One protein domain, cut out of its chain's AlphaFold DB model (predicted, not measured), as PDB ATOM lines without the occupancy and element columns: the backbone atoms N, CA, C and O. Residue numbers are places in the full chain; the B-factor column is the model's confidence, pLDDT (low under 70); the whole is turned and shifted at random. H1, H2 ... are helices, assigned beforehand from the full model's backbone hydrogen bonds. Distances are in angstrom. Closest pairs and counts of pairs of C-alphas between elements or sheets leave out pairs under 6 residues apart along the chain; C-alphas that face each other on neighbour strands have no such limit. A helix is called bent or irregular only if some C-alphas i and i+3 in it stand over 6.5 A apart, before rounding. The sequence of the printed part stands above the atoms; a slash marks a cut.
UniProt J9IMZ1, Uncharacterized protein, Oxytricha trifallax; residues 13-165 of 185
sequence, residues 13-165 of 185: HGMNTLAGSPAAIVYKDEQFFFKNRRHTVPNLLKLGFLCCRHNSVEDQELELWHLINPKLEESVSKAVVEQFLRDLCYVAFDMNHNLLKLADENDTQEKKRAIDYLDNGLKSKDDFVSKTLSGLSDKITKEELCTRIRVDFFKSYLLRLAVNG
ATOM      1  N   HIS A  13      49.153 -66.735 -41.192       80.62
ATOM      2  CA  HIS A  13      48.187 -67.739 -41.609       80.62
ATOM      3  C   HIS A  13      47.134 -67.933 -40.519       80.62
ATOM      4  O   HIS A  13      45.968 -67.652 -40.788       80.62
ATOM      5  N   GLY A  14      47.542 -68.278 -39.294       80.88
ATOM      6  CA  GLY A  14      46.636 -68.450 -38.156       80.88
ATOM      7  C   GLY A  14      45.819 -67.197 -37.851       80.88
ATOM      8  O   GLY A  14      44.607 -67.281 -37.675       80.88
ATOM      9  N   MET A  15      46.422 -66.008 -37.933       84.00
ATOM     10  CA  MET A  15      45.701 -64.735 -37.792       84.00
ATOM     11  C   MET A  15      44.567 -64.572 -38.826       84.00
ATOM     12  O   MET A  15      43.558 -63.905 -38.574       84.00
ATOM     13  N   ASN A  16      44.729 -65.135 -40.027       84.12
ATOM     14  CA  ASN A  16      43.749 -65.023 -41.104       84.12
ATOM     15  C   ASN A  16      42.722 -66.145 -41.147       84.12
ATOM     16  O   ASN A  16      41.603 -65.884 -41.582       84.12
ATOM     17  N   THR A  17      43.076 -67.340 -40.689       85.94
ATOM     18  CA  THR A  17      42.211 -68.521 -40.739       85.94
ATOM     19  C   THR A  17      41.495 -68.802 -39.421       85.94
ATOM     20  O   THR A  17      40.384 -69.321 -39.444       85.94
ATOM     21  N   LEU A  18      42.082 -68.421 -38.283       84.25
ATOM     22  CA  LEU A  18      41.563 -68.681 -36.942       84.25
ATOM     23  C   LEU A  18      41.251 -67.357 -36.240       84.25
ATOM     24  O   LEU A  18      42.138 -66.705 -35.681       84.25
ATOM     25  N   ALA A  19      39.973 -66.972 -36.242       80.12
ATOM     26  CA  ALA A  19      39.511 -65.734 -35.611       80.12
ATOM     27  C   ALA A  19      39.829 -65.666 -34.102       80.12
ATOM     28  O   ALA A  19      40.055 -64.580 -33.582       80.12
ATOM     29  N   GLY A  20      39.902 -66.817 -33.423       82.50
ATOM     30  CA  GLY A  20      40.254 -66.925 -32.001       82.50
ATOM     31  C   GLY A  20      41.752 -67.043 -31.709       82.50
ATOM     32  O   GLY A  20      42.134 -67.206 -30.554       82.50
ATOM     33  N   SER A  21      42.626 -66.993 -32.721       85.88
ATOM     34  CA  SER A  21      44.069 -67.034 -32.455       85.88
ATOM     35  C   SER A  21      44.513 -65.769 -31.702       85.88
ATOM     36  O   SER A  21      44.009 -64.681 -31.995       85.88
ATOM     37  N   PRO A  22      45.504 -65.852 -30.793       86.56
ATOM     38  CA  PRO A  22      46.064 -64.682 -30.111       86.56
ATOM     39  C   PRO A  22      46.443 -63.538 -31.059       86.56
ATOM     40  O   PRO A  22      46.179 -62.368 -30.785       86.56
ATOM     41  N   ALA A  23      47.018 -63.878 -32.218       87.00
ATOM     42  CA  ALA A  23      47.375 -62.907 -33.240       87.00
ATOM     43  C   ALA A  23      46.140 -62.260 -33.889       87.00
ATOM     44  O   ALA A  23      46.155 -61.058 -34.132       87.00
ATOM     45  N   ALA A  24      45.065 -63.012 -34.151       88.19
ATOM     46  CA  ALA A  24      43.818 -62.431 -34.647       88.19
ATOM     47  C   ALA A  24      43.188 -61.493 -33.613       88.19
ATOM     48  O   ALA A  24      42.854 -60.366 -33.967       88.19
ATOM     49  N   ILE A  25      43.108 -61.907 -32.345       88.88
ATOM     50  CA  ILE A  25      42.519 -61.095 -31.269       88.88
ATOM     51  C   ILE A  25      43.241 -59.749 -31.131       88.88
ATOM     52  O   ILE A  25      42.590 -58.725 -30.967       88.88
ATOM     53  N   VAL A  26      44.574 -59.736 -31.232       90.00
ATOM     54  CA  VAL A  26      45.367 -58.502 -31.118       90.00
ATOM     55  C   VAL A  26      45.351 -57.693 -32.415       90.00
ATOM     56  O   VAL A  26      44.950 -56.535 -32.427       90.00
ATOM     57  N   TYR A  27      45.796 -58.268 -33.533       89.56
ATOM     58  CA  TYR A  27      46.052 -57.486 -34.747       89.56
ATOM     59  C   TYR A  27      44.784 -57.176 -35.551       89.56
ATOM     60  O   TYR A  27      44.787 -56.216 -36.317       89.56
ATOM     61  N   LYS A  28      43.698 -57.940 -35.369       90.00
ATOM     62  CA  LYS A  28      42.390 -57.680 -35.999       90.00
ATOM     63  C   LYS A  28      41.371 -57.047 -35.057       90.00
ATOM     64  O   LYS A  28      40.187 -57.029 -35.372       90.00
ATOM     65  N   ASP A  29      41.817 -56.512 -33.930       91.50
ATOM     66  CA  ASP A  29      40.968 -55.741 -33.034       91.50
ATOM     67  C   ASP A  29      40.416 -54.493 -33.742       91.50
ATOM     68  O   ASP A  29      41.128 -53.508 -33.971       91.50
ATOM     69  N   GLU A  30      39.130 -54.532 -34.086       91.50
ATOM     70  CA  GLU A  30      38.457 -53.462 -34.820       91.50
ATOM     71  C   GLU A  30      38.264 -52.183 -33.996       91.50
ATOM     72  O   GLU A  30      38.067 -51.101 -34.561       91.50
ATOM     73  N   GLN A  31      38.373 -52.263 -32.667       90.56
ATOM     74  CA  GLN A  31      38.243 -51.095 -31.796       90.56
ATOM     75  C   GLN A  31      39.510 -50.239 -31.804       90.56
ATOM     76  O   GLN A  31      39.436 -49.010 -31.661       90.56
ATOM     77  N   PHE A  32      40.670 -50.861 -32.028       92.88
ATOM     78  CA  PHE A  32      41.956 -50.203 -31.833       92.88
ATOM     79  C   PHE A  32      42.923 -50.369 -33.007       92.88
ATOM     80  O   PHE A  32      43.300 -49.370 -33.634       92.88
ATOM     81  N   PHE A  33      43.325 -51.597 -33.337       92.12
ATOM     82  CA  PHE A  33      44.391 -51.849 -34.311       92.12
ATOM     83  C   PHE A  33      43.905 -51.926 -35.758       92.12
ATOM     84  O   PHE A  33      44.664 -51.529 -36.641       92.12
ATOM     85  N   PHE A  34      42.674 -52.368 -36.022       91.62
ATOM     86  CA  PHE A  34      42.180 -52.698 -37.364       91.62
ATOM     87  C   PHE A  34      40.881 -51.962 -37.730       91.62
ATOM     88  O   PHE A  34      39.792 -52.524 -37.739       91.62
ATOM     89  N   LYS A  35      40.984 -50.679 -38.084       88.81
ATOM     90  CA  LYS A  35      39.824 -49.839 -38.428       88.81
ATOM     91  C   LYS A  35      39.612 -49.786 -39.935       88.81
ATOM     92  O   LYS A  35      40.568 -49.675 -40.700       88.81
ATOM     93  N   ASN A  36      38.358 -49.825 -40.389       89.06
ATOM     94  CA  ASN A  36      38.009 -49.716 -41.816       89.06
ATOM     95  C   ASN A  36      38.773 -50.716 -42.705       89.06
ATOM     96  O   ASN A  36      39.237 -50.375 -43.797       89.06
ATOM     97  N   ARG A  37      38.935 -51.956 -42.221       86.25
ATOM     98  CA  ARG A  37      39.689 -53.033 -42.888       86.25
ATOM     99  C   ARG A  37      41.178 -52.727 -43.110       86.25
ATOM    100  O   ARG A  37      41.798 -53.291 -44.017       86.25
ATOM    101  N   ARG A  38      41.764 -51.823 -42.321       86.56
ATOM    102  CA  ARG A  38      43.181 -51.444 -42.392       86.56
ATOM    103  C   ARG A  38      43.789 -51.348 -40.999       86.56
ATOM    104  O   ARG A  38      43.126 -50.971 -40.042       86.56
ATOM    105  N   HIS A  39      45.080 -51.655 -40.906       90.06
ATOM    106  CA  HIS A  39      45.806 -51.487 -39.655       90.06
ATOM    107  C   HIS A  39      46.147 -50.015 -39.407       90.06
ATOM    108  O   HIS A  39      46.628 -49.320 -40.306       90.06
ATOM    109  N   THR A  40      45.956 -49.563 -38.174       91.69
ATOM    110  CA  THR A  40      46.327 -48.223 -37.718       91.69
ATOM    111  C   THR A  40      47.794 -48.230 -37.293       91.69
ATOM    112  O   THR A  40      48.118 -48.634 -36.176       91.69
ATOM    113  N   VAL A  41      48.692 -47.775 -38.175       90.81
ATOM    114  CA  VAL A  41      50.147 -47.752 -37.915       90.81
ATOM    115  C   VAL A  41      50.498 -47.055 -36.589       90.81
ATOM    116  O   VAL A  41      51.213 -47.672 -35.802       90.81
ATOM    117  N   PRO A  42      49.952 -45.865 -36.256       92.94
ATOM    118  CA  PRO A  42      50.209 -45.233 -34.959       92.94
ATOM    119  C   PRO A  42      49.888 -46.113 -33.745       92.94
ATOM    120  O   PRO A  42      50.600 -46.068 -32.750       92.94
ATOM    121  N   ASN A  43      48.839 -46.934 -33.814       94.56
ATOM    122  CA  ASN A  43      48.454 -47.797 -32.697       94.56
ATOM    123  C   ASN A  43      49.370 -49.016 -32.597       94.56
ATOM    124  O   ASN A  43      49.778 -49.379 -31.497       94.56
ATOM    125  N   LEU A  44      49.775 -49.595 -33.730       92.81
ATOM    126  CA  LEU A  44      50.771 -50.670 -33.751       92.81
ATOM    127  C   LEU A  44      52.123 -50.217 -33.187       92.81
ATOM    128  O   LEU A  44      52.778 -50.990 -32.493       92.81
ATOM    129  N   LEU A  45      52.522 -48.967 -33.428       94.31
ATOM    130  CA  LEU A  45      53.742 -48.416 -32.838       94.31
ATOM    131  C   LEU A  45      53.649 -48.303 -31.309       94.31
ATOM    132  O   LEU A  45      54.619 -48.610 -30.627       94.31
ATOM    133  N   LYS A  46      52.479 -47.953 -30.757       95.12
ATOM    134  CA  LYS A  46      52.242 -47.936 -29.298       95.12
ATOM    135  C   LYS A  46      52.327 -49.334 -28.682       95.12
ATOM    136  O   LYS A  46      52.875 -49.497 -27.593       95.12
ATOM    137  N   LEU A  47      51.823 -50.351 -29.388       92.75
ATOM    138  CA  LEU A  47      52.010 -51.752 -29.000       92.75
ATOM    139  C   LEU A  47      53.497 -52.123 -28.994       92.75
ATOM    140  O   LEU A  47      53.982 -52.664 -28.004       92.75
ATOM    141  N   GLY A  48      54.220 -51.780 -30.065       91.00
ATOM    142  CA  GLY A  48      55.666 -51.973 -30.159       91.00
ATOM    143  C   GLY A  48      56.402 -51.323 -28.991       91.00
ATOM    144  O   GLY A  48      57.104 -52.008 -28.259       91.00
ATOM    145  N   PHE A  49      56.148 -50.042 -28.732       93.81
ATOM    146  CA  PHE A  49      56.749 -49.289 -27.633       93.81
ATOM    147  C   PHE A  49      56.628 -49.994 -26.270       93.81
ATOM    148  O   PHE A  49      57.614 -50.092 -25.539       93.81
ATOM    149  N   LEU A  50      55.445 -50.524 -25.939       90.94
ATOM    150  CA  LEU A  50      55.194 -51.201 -24.660       90.94
ATOM    151  C   LEU A  50      55.784 -52.616 -24.564       90.94
ATOM    152  O   LEU A  50      55.935 -53.132 -23.449       90.94
ATOM    153  N   CYS A  51      56.049 -53.258 -25.703       84.94
ATOM    154  CA  CYS A  51      56.504 -54.647 -25.789       84.94
ATOM    155  C   CYS A  51      58.000 -54.780 -26.115       84.94
ATOM    156  O   CYS A  51      58.591 -55.826 -25.833       84.94
ATOM    157  N   CYS A  52      58.612 -53.756 -26.702       85.12
ATOM    158  CA  CYS A  52      60.014 -53.757 -27.094       85.12
ATOM    159  C   CYS A  52      60.951 -53.593 -25.892       85.12
ATOM    160  O   CYS A  52      60.605 -53.044 -24.844       85.12
ATOM    161  N   ARG A  53      62.176 -54.100 -26.062       83.31
ATOM    162  CA  ARG A  53      63.298 -53.760 -25.187       83.31
ATOM    163  C   ARG A  53      63.939 -52.492 -25.731       83.31
ATOM    164  O   ARG A  53      64.277 -52.451 -26.907       83.31
ATOM    165  N   HIS A  54      64.111 -51.517 -24.855       86.50
ATOM    166  CA  HIS A  54      64.810 -50.269 -25.137       86.50
ATOM    167  C   HIS A  54      66.255 -50.391 -24.656       86.50
ATOM    168  O   HIS A  54      66.505 -51.067 -23.653       86.50
ATOM    169  N   ASN A  55      67.200 -49.777 -25.369       86.44
ATOM    170  CA  ASN A  55      68.622 -49.851 -25.007       86.44
ATOM    171  C   ASN A  55      68.932 -49.033 -23.748       86.44
ATOM    172  O   ASN A  55      69.795 -49.413 -22.959       86.44
ATOM    173  N   SER A  56      68.211 -47.927 -23.560       91.25
ATOM    174  CA  SER A  56      68.354 -47.002 -22.441       91.25
ATOM    175  C   SER A  56      67.003 -46.371 -22.080       91.25
ATOM    176  O   SER A  56      66.014 -46.515 -22.807       91.25
ATOM    177  N   VAL A  57      66.946 -45.692 -20.933       89.75
ATOM    178  CA  VAL A  57      65.754 -44.933 -20.512       89.75
ATOM    179  C   VAL A  57      65.586 -43.697 -21.398       89.75
ATOM    180  O   VAL A  57      64.467 -43.321 -21.727       89.75
ATOM    181  N   GLU A  58      66.694 -43.102 -21.818       93.12
ATOM    182  CA  GLU A  58      66.763 -41.908 -22.652       93.12
ATOM    183  C   GLU A  58      66.260 -42.183 -24.074       93.12
ATOM    184  O   GLU A  58      65.482 -41.395 -24.618       93.12
ATOM    185  N   ASP A  59      66.635 -43.328 -24.657       92.06
ATOM    186  CA  ASP A  59      66.113 -43.774 -25.954       92.06
ATOM    187  C   ASP A  59      64.605 -43.997 -25.861       92.06
ATOM    188  O   ASP A  59      63.845 -43.553 -26.719       92.06
ATOM    189  N   GLN A  60      64.156 -44.620 -24.769       93.56
ATOM    190  CA  GLN A  60      62.742 -44.863 -24.540       93.56
ATOM    191  C   GLN A  60      61.934 -43.561 -24.405       93.56
ATOM    192  O   GLN A  60      60.822 -43.461 -24.925       93.56
ATOM    193  N   GLU A  61      62.483 -42.552 -23.728       94.81
ATOM    194  CA  GLU A  61      61.889 -41.213 -23.640       94.81
ATOM    195  C   GLU A  61      61.759 -40.548 -24.995       94.81
ATOM    196  O   GLU A  61      60.716 -39.973 -25.318       94.81
ATOM    197  N   LEU A  62      62.823 -40.633 -25.788       94.38
ATOM    198  CA  LEU A  62      62.863 -40.061 -27.117       94.38
ATOM    199  C   LEU A  62      61.847 -40.745 -28.039       94.38
ATOM    200  O   LEU A  62      61.081 -40.064 -28.720       94.38
ATOM    201  N   GLU A  63      61.791 -42.076 -28.025       93.88
ATOM    202  CA  GLU A  63      60.809 -42.848 -28.784       93.88
ATOM    203  C   GLU A  63      59.376 -42.514 -28.365       93.88
ATOM    204  O   GLU A  63      58.540 -42.230 -29.225       93.88
ATOM    205  N   LEU A  64      59.088 -42.472 -27.060       95.38
ATOM    206  CA  LEU A  64      57.774 -42.074 -26.551       95.38
ATOM    207  C   LEU A  64      57.395 -40.674 -27.040       95.38
ATOM    208  O   LEU A  64      56.277 -40.470 -27.520       95.38
ATOM    209  N   TRP A  65      58.323 -39.721 -26.959       96.75
ATOM    210  CA  TRP A  65      58.079 -38.361 -27.419       96.75
ATOM    211  C   TRP A  65      57.782 -38.309 -28.913       96.75
ATOM    212  O   TRP A  65      56.817 -37.665 -29.310       96.75
ATOM    213  N   HIS A  66      58.531 -39.038 -29.740       96.19
ATOM    214  CA  HIS A  66      58.276 -39.110 -31.180       96.19
ATOM    215  C   HIS A  66      56.916 -39.734 -31.521       96.19
ATOM    216  O   HIS A  66      56.302 -39.354 -32.520       96.19
ATOM    217  N   LEU A  67      56.412 -40.657 -30.697       96.25
ATOM    218  CA  LEU A  67      55.078 -41.232 -30.887       96.25
ATOM    219  C   LEU A  67      53.953 -40.248 -30.551       96.25
ATOM    220  O   LEU A  67      52.908 -40.272 -31.203       96.25
ATOM    221  N   ILE A  68      54.156 -39.398 -29.546       96.88
ATOM    222  CA  ILE A  68      53.193 -38.367 -29.131       96.88
ATOM    223  C   ILE A  68      53.258 -37.153 -30.063       96.88
ATOM    224  O   ILE A  68      52.234 -36.561 -30.402       96.88
ATOM    225  N   ASN A  69      54.466 -36.796 -30.488       96.94
ATOM    226  CA  ASN A  69      54.792 -35.583 -31.214       96.94
ATOM    227  C   ASN A  69      55.539 -35.897 -32.526       96.94
ATOM    228  O   ASN A  69      56.716 -35.561 -32.688       96.94
ATOM    229  N   PRO A  70      54.867 -36.519 -33.509       95.69
ATOM    230  CA  PRO A  70      55.500 -36.913 -34.768       95.69
ATOM    231  C   PRO A  70      55.935 -35.721 -35.632       95.69
ATOM    232  O   PRO A  70      56.694 -35.893 -36.582       95.69
ATOM    233  N   LYS A  71      55.437 -34.515 -35.334       96.00
ATOM    234  CA  LYS A  71      55.799 -33.273 -36.029       96.00
ATOM    235  C   LYS A  71      57.016 -32.574 -35.423       96.00
ATOM    236  O   LYS A  71      57.457 -31.583 -35.993       96.00
ATOM    237  N   LEU A  72      57.548 -33.092 -34.312       94.50
ATOM    238  CA  LEU A  72      58.696 -32.528 -33.600       94.50
ATOM    239  C   LEU A  72      58.466 -31.070 -33.169       94.50
ATOM    240  O   LEU A  72      59.370 -30.240 -33.220       94.50
ATOM    241  N   GLU A  73      57.239 -30.757 -32.752       96.81
ATOM    242  CA  GLU A  73      56.898 -29.453 -32.182       96.81
ATOM    243  C   GLU A  73      57.563 -29.282 -30.801       96.81
ATOM    244  O   GLU A  73      57.935 -30.254 -30.148       96.81
ATOM    245  N   GLU A  74      57.722 -28.053 -30.316       95.69
ATOM    246  CA  GLU A  74      58.330 -27.820 -28.993       95.69
ATOM    247  C   GLU A  74      57.460 -28.369 -27.845       95.69
ATOM    248  O   GLU A  74      57.959 -28.840 -26.824       95.69
ATOM    249  N   SER A  75      56.140 -28.340 -28.029       98.12
ATOM    250  CA  SER A  75      55.158 -28.824 -27.063       98.12
ATOM    251  C   SER A  75      53.957 -29.433 -27.775       98.12
ATOM    252  O   SER A  75      53.693 -29.130 -28.939       98.12
ATOM    253  N   VAL A  76      53.210 -30.266 -27.058       98.19
ATOM    254  CA  VAL A  76      51.937 -30.832 -27.518       98.19
ATOM    255  C   VAL A  76      50.807 -30.443 -26.577       98.19
ATOM    256  O   VAL A  76      51.027 -30.116 -25.410       98.19
ATOM    257  N   SER A  77      49.573 -30.489 -27.071       98.12
ATOM    258  CA  SER A  77      48.422 -30.210 -26.222       98.12
ATOM    259  C   SER A  77      48.181 -31.331 -25.212       98.12
ATOM    260  O   SER A  77      48.400 -32.517 -25.484       98.12
ATOM    261  N   LYS A  78      47.631 -30.957 -24.058       97.44
ATOM    262  CA  LYS A  78      47.213 -31.903 -23.017       97.44
ATOM    263  C   LYS A  78      46.281 -33.005 -23.523       97.44
ATOM    264  O   LYS A  78      46.431 -34.155 -23.126       97.44
ATOM    265  N   ALA A  79      45.382 -32.677 -24.450       97.62
ATOM    266  CA  ALA A  79      44.466 -33.639 -25.061       97.62
ATOM    267  C   ALA A  79      45.192 -34.727 -25.877       97.62
ATOM    268  O   ALA A  79      44.793 -35.891 -25.848       97.62
ATOM    269  N   VAL A  80      46.276 -34.373 -26.582       97.69
ATOM    270  CA  VAL A  80      47.094 -35.347 -27.329       97.69
ATOM    271  C   VAL A  80      47.781 -36.311 -26.364       97.69
ATOM    272  O   VAL A  80      47.746 -37.523 -26.579       97.69
ATOM    273  N   VAL A  81      48.350 -35.787 -25.274       97.81
ATOM    274  CA  VAL A  81      48.969 -36.611 -24.225       97.81
ATOM    275  C   VAL A  81      47.931 -37.509 -23.560       97.81
ATOM    276  O   VAL A  81      48.171 -38.701 -23.409       97.81
ATOM    277  N   GLU A  82      46.760 -36.976 -23.210       98.00
ATOM    278  CA  GLU A  82      45.682 -37.759 -22.608       98.00
ATOM    279  C   GLU A  82      45.279 -38.942 -23.483       98.00
ATOM    280  O   GLU A  82      45.261 -40.080 -23.006       98.00
ATOM    281  N   GLN A  83      44.999 -38.694 -24.765       97.75
ATOM    282  CA  GLN A  83      44.630 -39.761 -25.687       97.75
ATOM    283  C   GLN A  83      45.747 -40.802 -25.797       97.75
ATOM    284  O   GLN A  83      45.473 -42.000 -25.779       97.75
ATOM    285  N   PHE A  84      47.007 -40.365 -25.846       97.50
ATOM    286  CA  PHE A  84      48.141 -41.279 -25.885       97.50
ATOM    287  C   PHE A  84      48.235 -42.161 -24.631       97.50
ATOM    288  O   PHE A  84      48.390 -43.375 -24.750       97.50
ATOM    289  N   LEU A  85      48.096 -41.596 -23.429       97.38
ATOM    290  CA  LEU A  85      48.132 -42.380 -22.188       97.38
ATOM    291  C   LEU A  85      46.956 -43.366 -22.107       97.38
ATOM    292  O   LEU A  85      47.144 -44.512 -21.694       97.38
ATOM    293  N   ARG A  86      45.759 -42.960 -22.553       97.69
ATOM    294  CA  ARG A  86      44.585 -43.845 -22.663       97.69
ATOM    295  C   ARG A  86      44.833 -44.999 -23.630       97.69
ATOM    296  O   ARG A  86      44.488 -46.137 -23.321       97.69
ATOM    297  N   ASP A  87      45.483 -44.722 -24.753       97.19
ATOM    298  CA  ASP A  87      45.867 -45.724 -25.743       97.19
ATOM    299  C   ASP A  87      46.886 -46.730 -25.171       97.19
ATOM    300  O   ASP A  87      46.765 -47.932 -25.409       97.19
ATOM    301  N   LEU A  88      47.855 -46.280 -24.364       96.88
ATOM    302  CA  LEU A  88      48.771 -47.187 -23.658       96.88
ATOM    303  C   LEU A  88      48.037 -48.046 -22.616       96.88
ATOM    304  O   LEU A  88      48.296 -49.249 -22.514       96.88
ATOM    305  N   CYS A  89      47.090 -47.461 -21.878       96.88
ATOM    306  CA  CYS A  89      46.224 -48.198 -20.956       96.88
ATOM    307  C   CYS A  89      45.375 -49.249 -21.687       96.88
ATOM    308  O   CYS A  89      45.251 -50.362 -21.179       96.88
ATOM    309  N   TYR A  90      44.857 -48.940 -22.881       96.62
ATOM    310  CA  TYR A  90      44.111 -49.893 -23.708       96.62
ATOM    311  C   TYR A  90      44.940 -51.142 -24.011       96.62
ATOM    312  O   TYR A  90      44.515 -52.272 -23.768       96.62
ATOM    313  N   VAL A  91      46.171 -50.944 -24.487       94.81
ATOM    314  CA  VAL A  91      47.088 -52.055 -24.766       94.81
ATOM    315  C   VAL A  91      47.398 -52.831 -23.486       94.81
ATOM    316  O   VAL A  91      47.389 -54.061 -23.481       94.81
ATOM    317  N   ALA A  92      47.658 -52.141 -22.375       94.88
ATOM    318  CA  ALA A  92      48.028 -52.786 -21.121       94.88
ATOM    319  C   ALA A  92      46.886 -53.585 -20.474       94.88
ATOM    320  O   ALA A  92      47.177 -54.609 -19.847       94.88
ATOM    321  N   PHE A  93      45.634 -53.151 -20.637       95.44
ATOM    322  CA  PHE A  93      44.462 -53.726 -19.979       95.44
ATOM    323  C   PHE A  93      43.469 -54.346 -20.952       95.44
ATOM    324  O   PHE A  93      43.360 -55.568 -20.979       95.44
ATOM    325  N   ASP A  94      42.764 -53.540 -21.743       95.31
ATOM    326  CA  ASP A  94      41.648 -53.970 -22.592       95.31
ATOM    327  C   ASP A  94      42.065 -55.081 -23.566       95.31
ATOM    328  O   ASP A  94      41.439 -56.141 -23.610       95.31
ATOM    329  N   MET A  95      43.185 -54.893 -24.269       93.31
ATOM    330  CA  MET A  95      43.716 -55.891 -25.202       93.31
ATOM    331  C   MET A  95      44.075 -57.205 -24.490       93.31
ATOM    332  O   MET A  95      43.712 -58.286 -24.950       93.31
ATOM    333  N   ASN A  96      44.773 -57.123 -23.352       92.00
ATOM    334  CA  ASN A  96      45.183 -58.301 -22.579       92.00
ATOM    335  C   ASN A  96      43.975 -59.037 -21.979       92.00
ATOM    336  O   ASN A  96      43.950 -60.263 -21.912       92.00
ATOM    337  N   HIS A  97      42.957 -58.289 -21.572       93.50
ATOM    338  CA  HIS A  97      41.725 -58.826 -21.026       93.50
ATOM    339  C   HIS A  97      40.909 -59.556 -22.103       93.50
ATOM    340  O   HIS A  97      40.461 -60.681 -21.878       93.50
ATOM    341  N   ASN A  98      40.793 -58.971 -23.298       90.75
ATOM    342  CA  ASN A  98      40.149 -59.612 -24.446       90.75
ATOM    343  C   ASN A  98      40.896 -60.879 -24.872       90.75
ATOM    344  O   ASN A  98      40.266 -61.903 -25.126       90.75
ATOM    345  N   LEU A  99      42.232 -60.835 -24.873       90.00
ATOM    346  CA  LEU A  99      43.066 -61.995 -25.165       90.00
ATOM    347  C   LEU A  99      42.776 -63.158 -24.211       90.00
ATOM    348  O   LEU A  99      42.559 -64.275 -24.666       90.00
ATOM    349  N   LEU A 100      42.712 -62.898 -22.903       89.06
ATOM    350  CA  LEU A 100      42.436 -63.944 -21.914       89.06
ATOM    351  C   LEU A 100      40.996 -64.463 -21.986       89.06
ATOM    352  O   LEU A 100      40.785 -65.664 -21.827       89.06
ATOM    353  N   LYS A 101      40.003 -63.601 -22.228       85.94
ATOM    354  CA  LYS A 101      38.596 -64.031 -22.311       85.94
ATOM    355  C   LYS A 101      38.290 -64.850 -23.563       85.94
ATOM    356  O   LYS A 101      37.457 -65.745 -23.491       85.94
ATOM    357  N   LEU A 102      38.947 -64.545 -24.681       83.56
ATOM    358  CA  LEU A 102      38.704 -65.196 -25.970       83.56
ATOM    359  C   LEU A 102      39.648 -66.374 -26.247       83.56
ATOM    360  O   LEU A 102      39.385 -67.149 -27.161       83.56
ATOM    361  N   ALA A 103      40.734 -66.519 -25.479       76.50
ATOM    362  CA  ALA A 103      41.613 -67.676 -25.581       76.50
ATOM    363  C   ALA A 103      40.885 -68.955 -25.137       76.50
ATOM    364  O   ALA A 103      40.400 -69.048 -24.002       76.50
ATOM    365  N   ASP A 104      40.891 -69.949 -26.025       65.38
ATOM    366  CA  ASP A 104      40.223 -71.256 -25.915       65.38
ATOM    367  C   ASP A 104      40.973 -72.234 -24.976       65.38
ATOM    368  O   ASP A 104      41.100 -73.431 -25.225       65.38
ATOM    369  N   GLU A 105      41.550 -71.700 -23.897       67.31
ATOM    370  CA  GLU A 105      42.269 -72.460 -22.876       67.31
ATOM    371  C   GLU A 105      41.364 -72.776 -21.682       67.31
ATOM    372  O   GLU A 105      40.544 -71.941 -21.274       67.31
ATOM    373  N   ASN A 106      41.579 -73.962 -21.093       72.88
ATOM    374  CA  ASN A 106      40.910 -74.437 -19.880       72.88
ATOM    375  C   ASN A 106      40.829 -73.337 -18.812       72.88
ATOM    376  O   ASN A 106      41.779 -72.585 -18.588       72.88
ATOM    377  N   ASP A 107      39.691 -73.265 -18.125       79.19
ATOM    378  CA  ASP A 107      39.391 -72.236 -17.132       79.19
ATOM    379  C   ASP A 107      40.179 -72.474 -15.827       79.19
ATOM    380  O   ASP A 107      39.669 -72.997 -14.832       79.19
ATOM    381  N   THR A 108      41.475 -72.154 -15.855       87.69
ATOM    382  CA  THR A 108      42.387 -72.328 -14.722       87.69
ATOM    383  C   THR A 108      42.150 -71.269 -13.646       87.69
ATOM    384  O   THR A 108      41.714 -70.146 -13.905       87.69
ATOM    385  N   GLN A 109      42.500 -71.596 -12.399       90.62
ATOM    386  CA  GLN A 109      42.457 -70.620 -11.306       90.62
ATOM    387  C   GLN A 109      43.380 -69.415 -11.573       90.62
ATOM    388  O   GLN A 109      43.071 -68.297 -11.163       90.62
ATOM    389  N   GLU A 110      44.497 -69.624 -12.271       89.44
ATOM    390  CA  GLU A 110      45.420 -68.555 -12.666       89.44
ATOM    391  C   GLU A 110      44.791 -67.601 -13.683       89.44
ATOM    392  O   GLU A 110      44.878 -66.386 -13.502       89.44
ATOM    393  N   LYS A 111      44.080 -68.133 -14.688       89.81
ATOM    394  CA  LYS A 111      43.324 -67.337 -15.665       89.81
ATOM    395  C   LYS A 111      42.286 -66.454 -14.976       89.81
ATOM    396  O   LYS A 111      42.236 -65.258 -15.251       89.81
ATOM    397  N   LYS A 112      41.530 -67.002 -14.017       91.25
ATOM    398  CA  LYS A 112      40.555 -66.231 -13.217       91.25
ATOM    399  C   LYS A 112      41.220 -65.088 -12.458       91.25
ATOM    400  O   LYS A 112      40.808 -63.943 -12.600       91.25
ATOM    401  N   ARG A 113      42.315 -65.371 -11.744       92.50
ATOM    402  CA  ARG A 113      43.087 -64.342 -11.022       92.50
ATOM    403  C   ARG A 113      43.626 -63.255 -11.955       92.50
ATOM    404  O   ARG A 113      43.654 -62.088 -11.573       92.50
ATOM    405  N   ALA A 114      44.077 -63.627 -13.151       92.50
ATOM    406  CA  ALA A 114      44.564 -62.678 -14.144       92.50
ATOM    407  C   ALA A 114      43.433 -61.789 -14.686       92.50
ATOM    408  O   ALA A 114      43.623 -60.578 -14.790       92.50
ATOM    409  N   ILE A 115      42.259 -62.361 -14.971       93.50
ATOM    410  CA  ILE A 115      41.069 -61.604 -15.388       93.50
ATOM    411  C   ILE A 115      40.637 -60.640 -14.279       93.50
ATOM    412  O   ILE A 115      40.527 -59.448 -14.549       93.50
ATOM    413  N   ASP A 116      40.518 -61.103 -13.032       94.56
ATOM    414  CA  ASP A 116      40.153 -60.255 -11.886       94.56
ATOM    415  C   ASP A 116      41.139 -59.088 -11.699       94.56
ATOM    416  O   ASP A 116      40.758 -57.950 -11.413       94.56
ATOM    417  N   TYR A 117      42.437 -59.351 -11.881       94.81
ATOM    418  CA  TYR A 117      43.479 -58.326 -11.826       94.81
ATOM    419  C   TYR A 117      43.322 -57.265 -12.925       94.81
ATOM    420  O   TYR A 117      43.525 -56.075 -12.666       94.81
ATOM    421  N   LEU A 118      42.966 -57.674 -14.143       95.62
ATOM    422  CA  LEU A 118      42.729 -56.749 -15.251       95.62
ATOM    423  C   LEU A 118      41.419 -55.975 -15.067       95.62
ATOM    424  O   LEU A 118      41.416 -54.767 -15.291       95.62
ATOM    425  N   ASP A 119      40.354 -56.619 -14.585       95.62
ATOM    426  CA  ASP A 119      39.056 -55.987 -14.307       95.62
ATOM    427  C   ASP A 119      39.169 -54.869 -13.261       95.62
ATOM    428  O   ASP A 119      38.546 -53.813 -13.396       95.62
ATOM    429  N   ASN A 120      39.996 -55.055 -12.231       95.06
ATOM    430  CA  ASN A 120      40.265 -54.003 -11.245       95.06
ATOM    431  C   ASN A 120      40.990 -52.800 -11.862       95.06
ATOM    432  O   ASN A 120      40.639 -51.646 -11.591       95.06
ATOM    433  N   GLY A 121      41.965 -53.055 -12.733       95.38
ATOM    434  CA  GLY A 121      42.679 -51.991 -13.427       95.38
ATOM    435  C   GLY A 121      41.810 -51.253 -14.447       95.38
ATOM    436  O   GLY A 121      41.879 -50.029 -14.525       95.38
ATOM    437  N   LEU A 122      40.920 -51.956 -15.156       96.00
ATOM    438  CA  LEU A 122      39.954 -51.355 -16.084       96.00
ATOM    439  C   LEU A 122      39.035 -50.335 -15.400       96.00
ATOM    440  O   LEU A 122      38.709 -49.322 -16.010       96.00
ATOM    441  N   LYS A 123      38.666 -50.559 -14.132       96.50
ATOM    442  CA  LYS A 123      37.871 -49.609 -13.331       96.50
ATOM    443  C   LYS A 123      38.660 -48.373 -12.891       96.50
ATOM    444  O   LYS A 123      38.058 -47.356 -12.576       96.50
ATOM    445  N   SER A 124      39.989 -48.472 -12.845       96.12
ATOM    446  CA  SER A 124      40.866 -47.465 -12.227       96.12
ATOM    447  C   SER A 124      41.711 -46.683 -13.239       96.12
ATOM    448  O   SER A 124      42.302 -45.661 -12.890       96.12
ATOM    449  N   LYS A 125      41.799 -47.146 -14.496       95.88
ATOM    450  CA  LYS A 125      42.689 -46.573 -15.520       95.88
ATOM    451  C   LYS A 125      42.386 -45.109 -15.846       95.88
ATOM    452  O   LYS A 125      43.318 -44.334 -16.030       95.88
ATOM    453  N   ASP A 126      41.113 -44.719 -15.881       96.25
ATOM    454  CA  ASP A 126      40.710 -43.355 -16.246       96.25
ATOM    455  C   ASP A 126      41.058 -42.353 -15.143       96.25
ATOM    456  O   ASP A 126      41.609 -41.281 -15.415       96.25
ATOM    457  N   ASP A 127      40.828 -42.742 -13.889       96.50
ATOM    458  CA  ASP A 127      41.258 -41.983 -12.717       96.50
ATOM    459  C   ASP A 127      42.780 -41.872 -12.663       96.50
ATOM    460  O   ASP A 127      43.317 -40.819 -12.316       96.50
ATOM    461  N   PHE A 128      43.488 -42.954 -13.001       96.31
ATOM    462  CA  PHE A 128      44.944 -42.961 -13.043       96.31
ATOM    463  C   PHE A 128      45.469 -41.970 -14.085       96.31
ATOM    464  O   PHE A 128      46.249 -41.094 -13.723       96.31
ATOM    465  N   VAL A 129      44.975 -42.018 -15.328       97.06
ATOM    466  CA  VAL A 129      45.339 -41.051 -16.381       97.06
ATOM    467  C   VAL A 129      45.031 -39.618 -15.941       97.06
ATOM    468  O   VAL A 129      45.889 -38.744 -16.045       97.06
ATOM    469  N   SER A 130      43.848 -39.375 -15.373       96.62
ATOM    470  CA  SER A 130      43.455 -38.044 -14.891       96.62
ATOM    471  C   SER A 130      44.396 -37.528 -13.797       96.62
ATOM    472  O   SER A 130      44.805 -36.365 -13.815       96.62
ATOM    473  N   LYS A 131      44.805 -38.396 -12.863       95.62
ATOM    474  CA  LYS A 131      45.795 -38.073 -11.822       95.62
ATOM    475  C   LYS A 131      47.191 -37.851 -12.398       95.62
ATOM    476  O   LYS A 131      47.900 -36.971 -11.919       95.62
ATOM    477  N   THR A 132      47.597 -38.613 -13.408       94.75
ATOM    478  CA  THR A 132      48.880 -38.421 -14.093       94.75
ATOM    479  C   THR A 132      48.937 -37.044 -14.753       94.75
ATOM    480  O   THR A 132      49.932 -36.339 -14.593       94.75
ATOM    481  N   LEU A 133      47.855 -36.634 -15.418       95.94
ATOM    482  CA  LEU A 133      47.736 -35.346 -16.108       95.94
ATOM    483  C   LEU A 133      47.498 -34.154 -15.168       95.94
ATOM    484  O   LEU A 133      47.621 -32.996 -15.588       95.94
ATOM    485  N   SER A 134      47.123 -34.403 -13.911       95.06
ATOM    486  CA  SER A 134      46.925 -33.332 -12.939       95.06
ATOM    487  C   SER A 134      48.257 -32.632 -12.659       95.06
ATOM    488  O   SER A 134      49.290 -33.268 -12.450       95.06
ATOM    489  N   GLY A 135      48.238 -31.300 -12.724       89.69
ATOM    490  CA  GLY A 135      49.434 -30.470 -12.569       89.69
ATOM    491  C   GLY A 135      50.270 -30.266 -13.835       89.69
ATOM    492  O   GLY A 135      51.144 -29.409 -13.804       89.69
ATOM    493  N   LEU A 136      49.991 -30.974 -14.939       94.69
ATOM    494  CA  LEU A 136      50.623 -30.668 -16.227       94.69
ATOM    495  C   LEU A 136      50.024 -29.403 -16.851       94.69
ATOM    496  O   LEU A 136      48.818 -29.152 -16.717       94.69
ATOM    497  N   SER A 137      50.850 -28.650 -17.565       95.12
ATOM    498  CA  SER A 137      50.451 -27.479 -18.343       95.12
ATOM    499  C   SER A 137      49.546 -27.852 -19.532       95.12
ATOM    500  O   SER A 137      49.362 -29.026 -19.865       95.12
ATOM    501  N   ASP A 138      48.948 -26.852 -20.188       96.06
ATOM    502  CA  ASP A 138      48.173 -27.081 -21.420       96.06
ATOM    503  C   ASP A 138      49.071 -27.373 -22.636       96.06
ATOM    504  O   ASP A 138      48.616 -27.987 -23.606       96.06
ATOM    505  N   LYS A 139      50.340 -26.942 -22.570       97.56
ATOM    506  CA  LYS A 139      51.382 -27.115 -23.589       97.56
ATOM    507  C   LYS A 139      52.548 -27.904 -23.005       97.56
ATOM    508  O   LYS A 139      53.523 -27.337 -22.523       97.56
ATOM    509  N   ILE A 140      52.432 -29.217 -23.082       98.00
ATOM    510  CA  ILE A 140      53.324 -30.152 -22.409       98.00
ATOM    511  C   ILE A 140      54.593 -30.333 -23.239       98.00
ATOM    512  O   ILE A 140      54.508 -30.640 -24.432       98.00
ATOM    513  N   THR A 141      55.758 -30.177 -22.612       97.94
ATOM    514  CA  THR A 141      57.066 -30.493 -23.212       97.94
ATOM    515  C   THR A 141      57.476 -31.940 -22.928       97.94
ATOM    516  O   THR A 141      56.888 -32.623 -22.081       97.94
ATOM    517  N   LYS A 142      58.522 -32.423 -23.611       96.88
ATOM    518  CA  LYS A 142      59.077 -33.764 -23.380       96.88
ATOM    519  C   LYS A 142      59.509 -33.944 -21.927       96.88
ATOM    520  O   LYS A 142      59.166 -34.947 -21.304       96.88
ATOM    521  N   GLU A 143      60.262 -32.988 -21.396       95.81
ATOM    522  CA  GLU A 143      60.861 -33.032 -20.062       95.81
ATOM    523  C   GLU A 143      59.785 -33.034 -18.972       95.81
ATOM    524  O   GLU A 143      59.870 -33.807 -18.013       95.81
ATOM    525  N   GLU A 144      58.746 -32.211 -19.144       95.94
ATOM    526  CA  GLU A 144      57.602 -32.143 -18.235       95.94
ATOM    527  C   GLU A 144      56.872 -33.491 -18.188       95.94
ATOM    528  O   GLU A 144      56.640 -34.051 -17.112       95.94
ATOM    529  N   LEU A 145      56.571 -34.059 -19.363       96.00
ATOM    530  CA  LEU A 145      55.877 -35.335 -19.464       96.00
ATOM    531  C   LEU A 145      56.703 -36.487 -18.889       96.00
ATOM    532  O   LEU A 145      56.210 -37.244 -18.053       96.00
ATOM    533  N   CYS A 146      57.951 -36.636 -19.331       94.25
ATOM    534  CA  CYS A 146      58.787 -37.777 -18.975       94.25
ATOM    535  C   CYS A 146      59.041 -37.835 -17.466       94.25
ATOM    536  O   CYS A 146      58.915 -38.903 -16.867       94.25
ATOM    537  N   THR A 147      59.259 -36.683 -16.823       93.06
ATOM    538  CA  THR A 147      59.374 -36.585 -15.358       93.06
ATOM    539  C   THR A 147      58.154 -37.172 -14.640       93.06
ATOM    540  O   THR A 147      58.278 -37.748 -13.557       93.06
ATOM    541  N   ARG A 148      56.968 -37.067 -15.249       92.62
ATOM    542  CA  ARG A 148      55.708 -37.540 -14.675       92.62
ATOM    543  C   ARG A 148      55.448 -39.025 -14.916       92.62
ATOM    544  O   ARG A 148      54.881 -39.669 -14.038       92.62
ATOM    545  N   ILE A 149      55.815 -39.555 -16.084       92.44
ATOM    546  CA  ILE A 149      55.348 -40.879 -16.540       92.44
ATOM    547  C   ILE A 149      56.425 -41.965 -16.615       92.44
ATOM    548  O   ILE A 149      56.070 -43.135 -16.780       92.44
ATOM    549  N   ARG A 150      57.714 -41.613 -16.485       90.06
ATOM    550  CA  ARG A 150      58.865 -42.521 -16.678       90.06
ATOM    551  C   ARG A 150      58.747 -43.836 -15.906       90.06
ATOM    552  O   ARG A 150      59.089 -44.894 -16.420       90.06
ATOM    553  N   VAL A 151      58.260 -43.778 -14.670       87.25
ATOM    554  CA  VAL A 151      58.191 -44.951 -13.783       87.25
ATOM    555  C   VAL A 151      57.076 -45.916 -14.189       87.25
ATOM    556  O   VAL A 151      57.234 -47.130 -14.063       87.25
ATOM    557  N   ASP A 152      55.970 -45.386 -14.707       90.00
ATOM    558  CA  ASP A 152      54.724 -46.140 -14.826       90.00
ATOM    559  C   ASP A 152      54.441 -46.561 -16.272       90.00
ATOM    560  O   ASP A 152      54.056 -47.699 -16.522       90.00
ATOM    561  N   PHE A 153      54.661 -45.685 -17.254       91.50
ATOM    562  CA  PHE A 153      54.182 -45.897 -18.629       91.50
ATOM    563  C   PHE A 153      55.185 -46.577 -19.564       91.50
ATOM    564  O   PHE A 153      54.851 -46.881 -20.707       91.50
ATOM    565  N   PHE A 154      56.405 -46.847 -19.103       91.25
ATOM    566  CA  PHE A 154      57.471 -47.350 -19.974       91.25
ATOM    567  C   PHE A 154      57.345 -48.843 -20.273       91.25
ATOM    568  O   PHE A 154      57.859 -49.336 -21.272       91.25
ATOM    569  N   LYS A 155      56.650 -49.617 -19.442       88.69
ATOM    570  CA  LYS A 155      56.422 -51.036 -19.736       88.69
ATOM    571  C   LYS A 155      55.004 -51.417 -19.390       88.69
ATOM    572  O   LYS A 155      54.466 -50.991 -18.373       88.69
ATOM    573  N   SER A 156      54.430 -52.310 -20.189       90.31
ATOM    574  CA  SER A 156      53.049 -52.758 -20.007       90.31
ATOM    575  C   SER A 156      52.774 -53.299 -18.591       90.31
ATOM    576  O   SER A 156      51.740 -53.001 -18.000       90.31
ATOM    577  N   TYR A 157      53.711 -54.053 -17.996       89.75
ATOM    578  CA  TYR A 157      53.537 -54.563 -16.630       89.75
ATOM    579  C   TYR A 157      53.690 -53.477 -15.553       89.75
ATOM    580  O   TYR A 157      52.989 -53.552 -14.548       89.75
ATOM    581  N   LEU A 158      54.563 -52.478 -15.764       91.56
ATOM    582  CA  LEU A 158      54.721 -51.328 -14.863       91.56
ATOM    583  C   LEU A 158      53.421 -50.541 -14.799       91.56
ATOM    584  O   LEU A 158      52.891 -50.315 -13.715       91.56
ATOM    585  N   LEU A 159      52.851 -50.261 -15.971       94.06
ATOM    586  CA  LEU A 159      51.592 -49.543 -16.093       94.06
ATOM    587  C   LEU A 159      50.469 -50.299 -15.385       94.06
ATOM    588  O   LEU A 159      49.705 -49.715 -14.617       94.06
ATOM    589  N   ARG A 160      50.410 -51.626 -15.568       94.81
ATOM    590  CA  ARG A 160      49.425 -52.454 -14.865       94.81
ATOM    591  C   ARG A 160      49.576 -52.407 -13.347       94.81
ATOM    592  O   ARG A 160      48.561 -52.386 -12.653       94.81
ATOM    593  N   LEU A 161      50.807 -52.435 -12.831       93.44
ATOM    594  CA  LEU A 161      51.067 -52.355 -11.391       93.44
ATOM    595  C   LEU A 161      50.653 -50.988 -10.840       93.44
ATOM    596  O   LEU A 161      49.898 -50.941  -9.868       93.44
ATOM    597  N   ALA A 162      51.074 -49.909 -11.502       93.44
ATOM    598  CA  ALA A 162      50.795 -48.538 -11.094       93.44
ATOM    599  C   ALA A 162      49.288 -48.240 -11.052       93.44
ATOM    600  O   ALA A 162      48.783 -47.769 -10.032       93.44
ATOM    601  N   VAL A 163      48.548 -48.611 -12.104       94.44
ATOM    602  CA  VAL A 163      47.085 -48.438 -12.170       94.44
ATOM    603  C   VAL A 163      46.367 -49.232 -11.073       94.44
ATOM    604  O   VAL A 163      45.392 -48.750 -10.507       94.44
ATOM    605  N   ASN A 164      46.866 -50.419 -10.718       93.38
ATOM    606  CA  ASN A 164      46.321 -51.225  -9.619       93.38
ATOM    607  C   ASN A 164      46.832 -50.806  -8.225       93.38
ATOM    608  O   ASN A 164      46.626 -51.533  -7.252       93.38
ATOM    609  N   GLY A 165      47.539 -49.676  -8.106       87.19
ATOM    610  CA  GLY A 165      48.062 -49.177  -6.831       87.19
ATOM    611  C   GLY A 165      49.183 -50.030  -6.226       87.19
ATOM    612  O   GLY A 165      49.504 -49.882  -5.046       87.19
TER     613      GLY A 165
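Overview. This is residues 13 to 165 of the 185 residues of an uncharacterized protein of Oxytricha trifallax (UniProt J9IMZ1). Two long bent helices, H5 and H6, fold back along each other as a helical hairpin whose length lies along the longest axis, and shorter helices pack around H5. The hairpin H3 and H4 lies over H5a on the side away from H6; H2 packs on H5b with H1 beyond it, H8 packs on H5a, H7 lies close to H4, and residues 105 to 110 stick out at the turn between H5 and H6. The printed part has 153 residues with eight named helices, H1 to H8 in chain order, and no named strand: all helix. It is compact, with a radius of gyration of the C-alphas of 16.3 A and spans of 48 by 34 by 29 A.

Along the chain. Find C-alpha 78 at (47.213, -31.903, -23.017), where H5, residues 78 to 102, begins. By its hydrogen bonds it was assigned as one helix, but it is bent: C-alphas 92 and 95 are 6.7 A apart. Its arms are H5a, residues 78 to 92, 21.0 A, and H5b, residues 95 to 102, 10.6 A. H6, residues 109 to 133, was likewise assigned as one helix but is bent, with C-alphas 123 and 126 7.5 A apart; its arms are H6a, residues 109 to 123, 21.6 A, and H6b, residues 126 to 133, 10.7 A. Before them look for H1, residues 13 to 17, from C-alpha 13 at (48.187, -67.739, -41.609), then H2, residues 22 to 27, H3, residues 41 to 51, 15.3 A, and H4, residues 57 to 68, 16.6 A. After them come H7, residues 142 to 149, and H8, residues 156 to 163, ending at (47.085, -48.438, -12.170).

Arrangement. Start at H5, the hub, which touches five other helices. H5b and H6a form a helical hairpin and touch, closest at the C-alphas of His 97 and Leu 118, 6.2 A. H5a touches H6b at a steep tilt of 46 degrees, opposite ways, closest at the C-alphas of Leu 85 and Val 129, 6.6 A. H5a touches H3 with residues 87 to 91 alone; the closest C-alphas, of Leu 47 and Val 91, are 6.5 A apart. H3 and H4 are a helical hairpin at a shallow tilt of 22 degrees, closest at the C-alphas of Phe 49 and Leu 64, 7.4 A. H8 touches H5a, closest at the C-alphas of Ala 92 and Ser 156, 5.1 A. H2 touches H5b, with the C-alphas of Ile 25 and Leu 99 closest at 6.2 A, and touches H1, with those of Met 15 and Ala 24 closest at 4.3 A. H7 only just touches H4, with 3 pairs of C-alphas within 8 A, the closest those of Trp 65 and Lys 142, 6.2 A. Each O i to N i+4 pair is within hydrogen-bond range in H1, H2, H3, H4, H5a, H5b, H6a, H6b and H8, and 3 of 4 are in H7.

Size, cuts and confidence. Look for the two C-alphas farthest apart at Glu 74 and Asn 106, 50.6 A. The printed part has no cut, and its one long link is H2 to H3, 13 residues. Residues 76 to 77 pair antiparallel with residues 139 to 140. The mean pLDDT of the printed part is 91.9, and residues 104 to 105 are under 70.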